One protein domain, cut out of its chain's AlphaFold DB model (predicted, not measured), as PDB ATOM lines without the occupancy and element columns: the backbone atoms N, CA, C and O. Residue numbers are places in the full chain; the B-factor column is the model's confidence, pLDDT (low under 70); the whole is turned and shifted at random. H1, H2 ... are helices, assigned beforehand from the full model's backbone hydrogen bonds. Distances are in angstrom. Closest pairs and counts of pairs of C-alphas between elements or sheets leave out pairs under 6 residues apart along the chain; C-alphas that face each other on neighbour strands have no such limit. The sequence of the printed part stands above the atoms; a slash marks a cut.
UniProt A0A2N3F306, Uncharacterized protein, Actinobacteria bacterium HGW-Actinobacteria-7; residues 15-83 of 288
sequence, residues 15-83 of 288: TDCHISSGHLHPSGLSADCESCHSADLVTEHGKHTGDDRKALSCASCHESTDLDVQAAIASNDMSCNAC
ATOM      1  N   THR A  15     -48.183  17.655  21.274       65.19
ATOM      2  CA  THR A  15     -48.634  16.363  20.748       65.19
ATOM      3  C   THR A  15     -48.056  15.983  19.388       65.19
ATOM      4  O   THR A  15     -48.108  14.805  19.048       65.19
ATOM      5  N   ASP A  16     -47.477  16.921  18.638       64.81
ATOM      6  CA  ASP A  16     -46.867  16.621  17.334       64.81
ATOM      7  C   ASP A  16     -45.524  15.895  17.482       64.81
ATOM      8  O   ASP A  16     -45.130  15.132  16.602       64.81
ATOM      9  N   CYS A  17     -44.869  16.052  18.636       64.62
ATOM     10  CA  CYS A  17     -43.652  15.320  18.990       64.62
ATOM     11  C   CYS A  17     -43.863  14.326  20.151       64.62
ATOM     12  O   CYS A  17     -43.139  13.336  20.240       64.62
ATOM     13  N   HIS A  18     -44.870  14.519  21.013       69.31
ATOM     14  CA  HIS A  18     -45.080  13.705  22.217       69.31
ATOM     15  C   HIS A  18     -46.356  12.849  22.173       69.31
ATOM     16  O   HIS A  18     -47.346  13.110  22.858       69.31
ATOM     17  N   ILE A  19     -46.306  11.777  21.382       63.31
ATOM     18  CA  ILE A  19     -47.420  10.837  21.157       63.31
ATOM     19  C   ILE A  19     -47.532   9.691  22.190       63.31
ATOM     20  O   ILE A  19     -48.440   8.866  22.077       63.31
ATOM     21  N   SER A  20     -46.665   9.606  23.211       54.66
ATOM     22  CA  SER A  20     -46.738   8.558  24.249       54.66
ATOM     23  C   SER A  20     -46.312   9.029  25.653       54.66
ATOM     24  O   SER A  20     -45.545   9.978  25.816       54.66
ATOM     25  N   SER A  21     -46.833   8.356  26.689       48.88
ATOM     26  CA  SER A  21     -46.697   8.703  28.120       48.88
ATOM     27  C   SER A  21     -45.333   8.369  28.751       48.88
ATOM     28  O   SER A  21     -45.266   7.978  29.914       48.88
ATOM     29  N   GLY A  22     -44.247   8.535  28.002       55.94
ATOM     30  CA  GLY A  22     -42.879   8.502  28.512       55.94
ATOM     31  C   GLY A  22     -42.106   9.660  27.899       55.94
ATOM     32  O   GLY A  22     -41.522   9.503  26.834       55.94
ATOM     33  N   HIS A  23     -42.166  10.838  28.525       63.59
ATOM     34  CA  HIS A  23     -41.382  11.999  28.094       63.59
ATOM     35  C   HIS A  23     -39.929  11.797  28.521       63.59
ATOM     36  O   HIS A  23     -39.546  12.216  29.608       63.59
ATOM     37  N   LEU A  24     -39.152  11.127  27.673       71.56
ATOM     38  CA  LEU A  24     -37.704  11.073  27.802       71.56
ATOM     39  C   LEU A  24     -37.079  11.865  26.653       71.56
ATOM     40  O   LEU A  24     -37.463  11.691  25.497       71.56
ATOM     41  N   HIS A  25     -36.114  12.710  26.986       82.88
ATOM     42  CA  HIS A  25     -35.218  13.404  26.068       82.88
ATOM     43  C   HIS A  25     -33.810  12.839  26.279       82.88
ATOM     44  O   HIS A  25     -33.005  13.443  26.996       82.88
ATOM     45  N   PRO A  26     -33.520  11.643  25.731       86.31
ATOM     46  CA  PRO A  26     -32.228  11.008  25.910       86.31
ATOM     47  C   PRO A  26     -31.152  11.827  25.196       86.31
ATOM     48  O   PRO A  26     -31.199  12.022  23.984       86.31
ATOM     49  N   SER A  27     -30.166  12.274  25.957       84.75
ATOM     50  CA  SER A  27     -29.055  13.096  25.472       84.75
ATOM     51  C   SER A  27     -27.966  12.301  24.748       84.75
ATOM     52  O   SER A  27     -27.090  12.886  24.117       84.75
ATOM     53  N   GLY A  28     -28.007  10.965  24.832       81.12
ATOM     54  CA  GLY A  28     -26.923  10.110  24.337       81.12
ATOM     55  C   GLY A  28     -25.636  10.263  25.152       81.12
ATOM     56  O   GLY A  28     -24.547  10.055  24.617       81.12
ATOM     57  N   LEU A  29     -25.774  10.669  26.418       81.06
ATOM     58  CA  LEU A  29     -24.688  10.846  27.370       81.06
ATOM     59  C   LEU A  29     -23.822   9.578  27.467       81.06
ATOM     60  O   LEU A  29     -24.327   8.461  27.389       81.06
ATOM     61  N   SER A  30     -22.504   9.735  27.600       75.81
ATOM     62  CA  SER A  30     -21.623   8.584  27.805       75.81
ATOM     63  C   SER A  30     -21.807   8.011  29.210       75.81
ATOM     64  O   SER A  30     -22.143   8.736  30.147       75.81
ATOM     65  N   ALA A  31     -21.501   6.722  29.376       71.38
ATOM     66  CA  ALA A  31     -21.566   6.052  30.676       71.38
ATOM     67  C   ALA A  31     -20.758   6.782  31.774       71.38
ATOM     68  O   ALA A  31     -21.183   6.812  32.925       71.38
ATOM     69  N   ASP A  32     -19.640   7.418  31.406       67.12
ATOM     70  CA  ASP A  32     -18.793   8.185  32.330       67.12
ATOM     71  C   ASP A  32     -19.489   9.434  32.881       67.12
ATOM     72  O   ASP A  32     -19.246   9.841  34.012       67.12
ATOM     73  N   CYS A  33     -20.359  10.058  32.088       75.19
ATOM     74  CA  CYS A  33     -21.126  11.221  32.512       75.19
ATOM     75  C   CYS A  33     -22.446  10.805  33.189       75.19
ATOM     76  O   CYS A  33     -22.921  11.507  34.085       75.19
ATOM     77  N   GLU A  34     -23.007   9.644  32.820       78.62
ATOM     78  CA  GLU A  34     -24.211   9.066  33.440       78.62
ATOM     79  C   GLU A  34     -24.024   8.685  34.917       78.62
ATOM     80  O   GLU A  34     -25.006   8.551  35.648       78.62
ATOM     81  N   SER A  35     -22.780   8.546  35.387       71.31
ATOM     82  CA  SER A  35     -22.493   8.259  36.796       71.31
ATOM     83  C   SER A  35     -22.858   9.401  37.745       71.31
ATOM     84  O   SER A  35     -22.864   9.196  38.953       71.31
ATOM     85  N   CYS A  36     -23.100  10.610  37.227       73.19
ATOM     86  CA  CYS A  36     -23.453  11.785  38.033       73.19
ATOM     87  C   CYS A  36     -24.600  12.603  37.421       73.19
ATOM     88  O   CYS A  36     -25.404  13.196  38.146       73.19
ATOM     89  N   HIS A  37     -24.708  12.626  36.092       82.62
ATOM     90  CA  HIS A  37     -25.763  13.331  35.374       82.62
ATOM     91  C   HIS A  37     -26.790  12.347  34.830       82.62
ATOM     92  O   HIS A  37     -26.464  11.244  34.406       82.62
ATOM     93  N   SER A  38     -28.063  12.734  34.814       87.25
ATOM     94  CA  SER A  38     -29.067  11.917  34.141       87.25
ATOM     95  C   SER A  38     -28.868  11.988  32.628       87.25
ATOM     96  O   SER A  38     -28.755  13.074  32.064       87.25
ATOM     97  N   ALA A  39     -28.910  10.835  31.957       87.69
ATOM     98  CA  ALA A  39     -28.950  10.771  30.496       87.69
ATOM     99  C   ALA A  39     -30.214  11.421  29.904       87.69
ATOM    100  O   ALA A  39     -30.266  11.683  28.703       87.69
ATOM    101  N   ASP A  40     -31.239  11.664  30.722       89.19
ATOM    102  CA  ASP A  40     -32.484  12.307  30.331       89.19
ATOM    103  C   ASP A  40     -32.458  13.807  30.659       89.19
ATOM    104  O   ASP A  40     -32.380  14.195  31.826       89.19
ATOM    105  N   LEU A  41     -32.573  14.662  29.635       88.38
ATOM    106  CA  LEU A  41     -32.476  16.118  29.800       88.38
ATOM    107  C   LEU A  41     -33.558  16.696  30.721       88.38
ATOM    108  O   LEU A  41     -33.312  17.706  31.375       88.38
ATOM    109  N   VAL A  42     -34.752  16.094  30.774       87.62
ATOM    110  CA  VAL A  42     -35.843  16.565  31.644       87.62
ATOM    111  C   VAL A  42     -35.506  16.278  33.101       87.62
ATOM    112  O   VAL A  42     -35.637  17.152  33.958       87.62
ATOM    113  N   THR A  43     -35.039  15.064  33.372       87.00
ATOM    114  CA  THR A  43     -34.610  14.632  34.698       87.00
ATOM    115  C   THR A  43     -33.390  15.416  35.165       87.00
ATOM    116  O   THR A  43     -33.366  15.850  36.313       87.00
ATOM    117  N   GLU A  44     -32.393  15.624  34.301       87.88
ATOM    118  CA  GLU A  44     -31.186  16.362  34.671       87.88
ATOM    119  C   GLU A  44     -31.489  17.836  34.931       87.88
ATOM    120  O   GLU A  44     -31.229  18.323  36.029       87.88
ATOM    121  N   HIS A  45     -32.109  18.545  33.983       87.81
ATOM    122  CA  HIS A  45     -32.426  19.962  34.175       87.81
ATOM    123  C   HIS A  45     -33.434  20.198  35.301       87.81
ATOM    124  O   HIS A  45     -33.360  21.225  35.968       87.81
ATOM    125  N   GLY A  46     -34.328  19.244  35.581       86.25
ATOM    126  CA  GLY A  46     -35.258  19.326  36.709       86.25
ATOM    127  C   GLY A  46     -34.579  19.394  38.085       86.25
ATOM    128  O   GLY A  46     -35.217  19.820  39.048       86.25
ATOM    129  N   LYS A  47     -33.296  19.017  38.193       84.44
ATOM    130  CA  LYS A  47     -32.490  19.169  39.419       84.44
ATOM    131  C   LYS A  47     -31.976  20.598  39.624       84.44
ATOM    132  O   LYS A  47     -31.531  20.925  40.722       84.44
ATOM    133  N   HIS A  48     -32.024  21.436  38.588       84.75
ATOM    134  CA  HIS A  48     -31.347  22.730  38.540       84.75
ATOM    135  C   HIS A  48     -32.337  23.898  38.437       84.75
ATOM    136  O   HIS A  48     -33.514  23.749  38.091       84.75
ATOM    137  N   THR A  49     -31.845  25.098  38.738       83.00
ATOM    138  CA  THR A  49     -32.587  26.354  38.575       83.00
ATOM    139  C   THR A  49     -31.887  27.261  37.575       83.00
ATOM    140  O   THR A  49     -30.659  27.298  37.558       83.00
ATOM    141  N   GLY A  50     -32.650  28.029  36.798       77.75
ATOM    142  CA  GLY A  50     -32.090  29.070  35.933       77.75
ATOM    143  C   GLY A  50     -31.530  30.258  36.723       77.75
ATOM    144  O   GLY A  50     -31.659  30.329  37.948       77.75
ATOM    145  N   ASP A  51     -30.961  31.235  36.015       75.50
ATOM    146  CA  ASP A  51     -30.388  32.457  36.612       75.50
ATOM    147  C   ASP A  51     -31.405  33.264  37.436       75.50
ATOM    148  O   ASP A  51     -31.059  33.958  38.395       75.50
ATOM    149  N   ASP A  52     -32.692  33.137  37.103       79.75
ATOM    150  CA  ASP A  52     -33.809  33.731  37.837       79.75
ATOM    151  C   ASP A  52     -34.204  32.944  39.104       79.75
ATOM    152  O   ASP A  52     -35.178  33.295  39.778       79.75
ATOM    153  N   ARG A  53     -33.435  31.898  39.438       78.06
ATOM    154  CA  ARG A  53     -33.624  30.954  40.546       78.06
ATOM    155  C   ARG A  53     -34.931  30.166  40.490       78.06
ATOM    156  O   ARG A  53     -35.349  29.609  41.507       78.06
ATOM    157  N   LYS A  54     -35.595  30.100  39.335       82.25
ATOM    158  CA  LYS A  54     -36.749  29.217  39.151       82.25
ATOM    159  C   LYS A  54     -36.292  27.854  38.661       82.25
ATOM    160  O   LYS A  54     -35.327  27.748  37.907       82.25
ATOM    161  N   ALA A  55     -37.004  26.817  39.093       85.31
ATOM    162  CA  ALA A  55     -36.801  25.466  38.588       85.31
ATOM    163  C   ALA A  55     -36.957  25.445  37.063       85.31
ATOM    164  O   ALA A  55     -37.880  26.066  36.522       85.31
ATOM    165  N   LEU A  56     -36.058  24.733  36.389       87.25
ATOM    166  CA  LEU A  56     -36.150  24.560  34.948       87.25
ATOM    167  C   LEU A  56     -37.373  23.700  34.601       87.25
ATOM    168  O   LEU A  56     -37.735  22.759  35.306       87.25
ATOM    169  N   SER A  57     -38.047  24.062  33.514       86.75
ATOM    170  CA  SER A  57     -39.272  23.421  33.032       86.75
ATOM    171  C   SER A  57     -39.252  23.305  31.509       86.75
ATOM    172  O   SER A  57     -38.343  23.814  30.858       86.75
ATOM    173  N   CYS A  58     -40.286  22.708  30.912       86.12
ATOM    174  CA  CYS A  58     -40.408  22.632  29.452       86.12
ATOM    175  C   CYS A  58     -40.331  24.024  28.801       86.12
ATOM    176  O   CYS A  58     -39.696  24.194  27.763       86.12
ATOM    177  N   ALA A  59     -40.932  25.032  29.442       87.81
ATOM    178  CA  ALA A  59     -40.880  26.414  28.983       87.81
ATOM    179  C   ALA A  59     -39.453  26.981  29.020       87.81
ATOM    180  O   ALA A  59     -39.057  27.720  28.128       87.81
ATOM    181  N   SER A  60     -38.633  26.579  29.993       86.62
ATOM    182  CA  SER A  60     -37.244  27.043  30.088       86.62
ATOM    183  C   SER A  60     -36.422  26.706  28.841       86.62
ATOM    184  O   SER A  60     -35.535  27.475  28.492       86.62
ATOM    185  N   CYS A  61     -36.742  25.609  28.146       86.19
ATOM    186  CA  CYS A  61     -36.107  25.254  26.876       86.19
ATOM    187  C   CYS A  61     -36.889  25.794  25.672       86.19
ATOM    188  O   CYS A  61     -36.312  26.442  24.804       86.19
ATOM    189  N   HIS A  62     -38.205  25.566  25.618       86.12
ATOM    190  CA  HIS A  62     -39.006  25.893  24.434       86.12
ATOM    191  C   HIS A  62     -39.325  27.395  24.281       86.12
ATOM    192  O   HIS A  62     -39.630  27.812  23.164       86.12
ATOM    193  N   GLU A  63     -39.222  28.221  25.341       89.75
ATOM    194  CA  GLU A  63     -39.247  29.711  25.253       89.75
ATOM    195  C   GLU A  63     -37.865  30.318  25.418       89.75
ATOM    196  O   GLU A  63     -37.731  31.540  25.514       89.75
ATOM    197  N   SER A  64     -36.820  29.489  25.416       89.19
ATOM    198  CA  SER A  64     -35.474  30.021  25.490       89.19
ATOM    199  C   SER A  64     -35.218  30.967  24.320       89.19
ATOM    200  O   SER A  64     -35.496  30.670  23.154       89.19
ATOM    201  N   THR A  65     -34.681  32.135  24.654       91.44
ATOM    202  CA  THR A  65     -34.145  33.087  23.672       91.44
ATOM    203  C   THR A  65     -32.653  32.871  23.438       91.44
ATOM    204  O   THR A  65     -32.055  33.584  22.634       91.44
ATOM    205  N   ASP A  66     -32.065  31.886  24.121       89.25
ATOM    206  CA  ASP A  66     -30.688  31.468  23.916       89.25
ATOM    207  C   ASP A  66     -30.540  30.813  22.537       89.25
ATOM    208  O   ASP A  66     -31.275  29.886  22.182       89.25
ATOM    209  N   LEU A  67     -29.587  31.317  21.753       90.75
ATOM    210  CA  LEU A  67     -29.369  30.883  20.378       90.75
ATOM    211  C   LEU A  67     -28.836  29.449  20.292       90.75
ATOM    212  O   LEU A  67     -29.182  28.754  19.338       90.75
ATOM    213  N   ASP A  68     -28.043  28.993  21.264       89.12
ATOM    214  CA  ASP A  68     -27.548  27.614  21.295       89.12
ATOM    215  C   ASP A  68     -28.705  26.643  21.587       89.12
ATOM    216  O   ASP A  68     -28.846  25.626  20.908       89.12
ATOM    217  N   VAL A  69     -29.605  26.998  22.515       90.44
ATOM    218  CA  VAL A  69     -30.802  26.190  22.819       90.44
ATOM    219  C   VAL A  69     -31.752  26.131  21.622       90.44
ATOM    220  O   VAL A  69     -32.233  25.054  21.267       90.44
ATOM    221  N   GLN A  70     -32.009  27.265  20.968       92.25
ATOM    222  CA  GLN A  70     -32.852  27.306  19.770       92.25
ATOM    223  C   GLN A  70     -32.266  26.462  18.635       92.25
ATOM    224  O   GLN A  70     -32.995  25.691  18.008       92.25
ATOM    225  N   ALA A  71     -30.955  26.567  18.398       91.06
ATOM    226  CA  ALA A  71     -30.268  25.778  17.384       91.06
ATOM    227  C   ALA A  71     -30.340  24.273  17.688       91.06
ATOM    228  O   ALA A  71     -30.679  23.501  16.793       91.06
ATOM    229  N   ALA A  72     -30.097  23.874  18.940       91.44
ATOM    230  CA  ALA A  72     -30.171  22.483  19.382       91.44
ATOM    231  C   ALA A  72     -31.575  21.884  19.185       91.44
ATOM    232  O   ALA A  72     -31.714  20.783  18.651       91.44
ATOM    233  N   ILE A  73     -32.630  22.631  19.540       89.19
ATOM    234  CA  ILE A  73     -34.021  22.208  19.316       89.19
ATOM    235  C   ILE A  73     -34.308  22.077  17.814       89.19
ATOM    236  O   ILE A  73     -34.871  21.069  17.388       89.19
ATOM    237  N   ALA A  74     -33.899  23.057  17.001       88.31
ATOM    238  CA  ALA A  74     -34.126  23.042  15.556       88.31
ATOM    239  C   ALA A  74     -33.407  21.874  14.853       88.31
ATOM    240  O   ALA A  74     -33.942  21.297  13.905       88.31
ATOM    241  N   SER A  75     -32.218  21.489  15.327       89.81
ATOM    242  CA  SER A  75     -31.477  20.331  14.814       89.81
ATOM    243  C   SER A  75     -31.858  19.005  15.473       89.81
ATOM    244  O   SER A  75     -31.321  17.968  15.080       89.81
ATOM    245  N   ASN A  76     -32.760  19.019  16.460       87.12
ATOM    246  CA  ASN A  76     -33.083  17.875  17.312       87.12
ATOM    247  C   ASN A  76     -31.823  17.238  17.943       87.12
ATOM    248  O   ASN A  76     -31.710  16.015  18.052       87.12
ATOM    249  N   ASP A  77     -30.857  18.079  18.315       88.62
ATOM    250  CA  ASP A  77     -29.629  17.679  18.995       88.62
ATOM    251  C   ASP A  77     -29.839  17.785  20.507       88.62
ATOM    252  O   ASP A  77     -29.940  18.873  21.069       88.62
ATOM    253  N   MET A  78     -29.952  16.632  21.161       87.88
ATOM    254  CA  MET A  78     -30.161  16.525  22.608       87.88
ATOM    255  C   MET A  78     -28.845  16.339  23.374       87.88
ATOM    256  O   MET A  78     -28.867  16.131  24.586       87.88
ATOM    257  N   SER A  79     -27.698  16.385  22.692       86.50
ATOM    258  CA  SER A  79     -26.404  16.242  23.351       86.50
ATOM    259  C   SER A  79     -26.120  17.432  24.269       86.50
ATOM    260  O   SER A  79     -26.440  18.581  23.960       86.50
ATOM    261  N   CYS A  80     -25.490  17.183  25.420       84.69
ATOM    262  CA  CYS A  80     -25.186  18.245  26.384       84.69
ATOM    263  C   CYS A  80     -24.317  19.354  25.766       84.69
ATOM    264  O   CYS A  80     -24.470  20.520  26.123       84.69
ATOM    265  N   ASN A  81     -23.441  19.004  24.817       83.50
ATOM    266  CA  ASN A  81     -22.550  19.933  24.124       83.50
ATOM    267  C   ASN A  81     -23.235  20.823  23.079       83.50
ATOM    268  O   ASN A  81     -22.624  21.803  22.643       83.50
ATOM    269  N   ALA A  82     -24.478  20.519  22.693       86.69
ATOM    270  CA  ALA A  82     -25.261  21.389  21.824       86.69
ATOM    271  C   ALA A  82     -25.512  22.749  22.501       86.69
ATOM    272  O   ALA A  82     -25.306  23.795  21.882       86.69
ATOM    273  N   CYS A  83     -25.835  22.728  23.801       85.88
ATOM    274  CA  CYS A  83     -26.137  23.924  24.595       85.88
ATOM    275  C   CYS A  83     -25.008  24.317  25.559       85.88
ATOM    276  O   CYS A  83     -24.694  25.494  25.705       85.88
TER     277      CYS A  83
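Overview. This is residues 15 to 83 of the 288 residues of an uncharacterized protein of Actinobacteria bacterium HGW-Actinobacteria-7 (UniProt A0A2N3F306). With little regular structure, this is mostly loops, in which four short helices, H2, H3, H4 and H5, follow one another in a loose arc; H1 is out at a far corner, and residues 15 to 22 stick out as a tail. The 69 printed residues hold five named helices, H1 to H5, with 26 residues, and no named strand: all helix. The whole is compact, radius of gyration of the C-alphas 12.3 A, spanning 31 by 30 by 22 A.

Along the chain. Find C-alpha 31 at (-21.566, 6.052, 30.676); H1 runs to 34, 4.9 A. Next come H2, residues 41 to 45, 5.8 A, and H3, 58 to 62, 6.1 A. H4, 67 to 74, is 10.4 A; H5, 80 to 83, 6.0 A, ends at (-26.137, 23.924, 24.595).

Arrangement. H1 touches no helix. H2 and H3 are close but not clearly touching; their closest C-alphas, Val 42 and Cys 58, are 7.9 A apart. So are H3 and H4, closest C-alphas Cys 61 and Val 69, 6.7 A. H4 and H5 touch, closest C-alphas Asp 68 and Cys 83, 5.1 A. Every O i to N i+4 pair is within hydrogen-bond range in H2, H3 and H4; H1 and H5 are too short for one.

Size, cuts and confidence. The printed part has no cut. The H2 to H3 link is long. Look for pLDDT under 70 at residues 15 to 23 and 32.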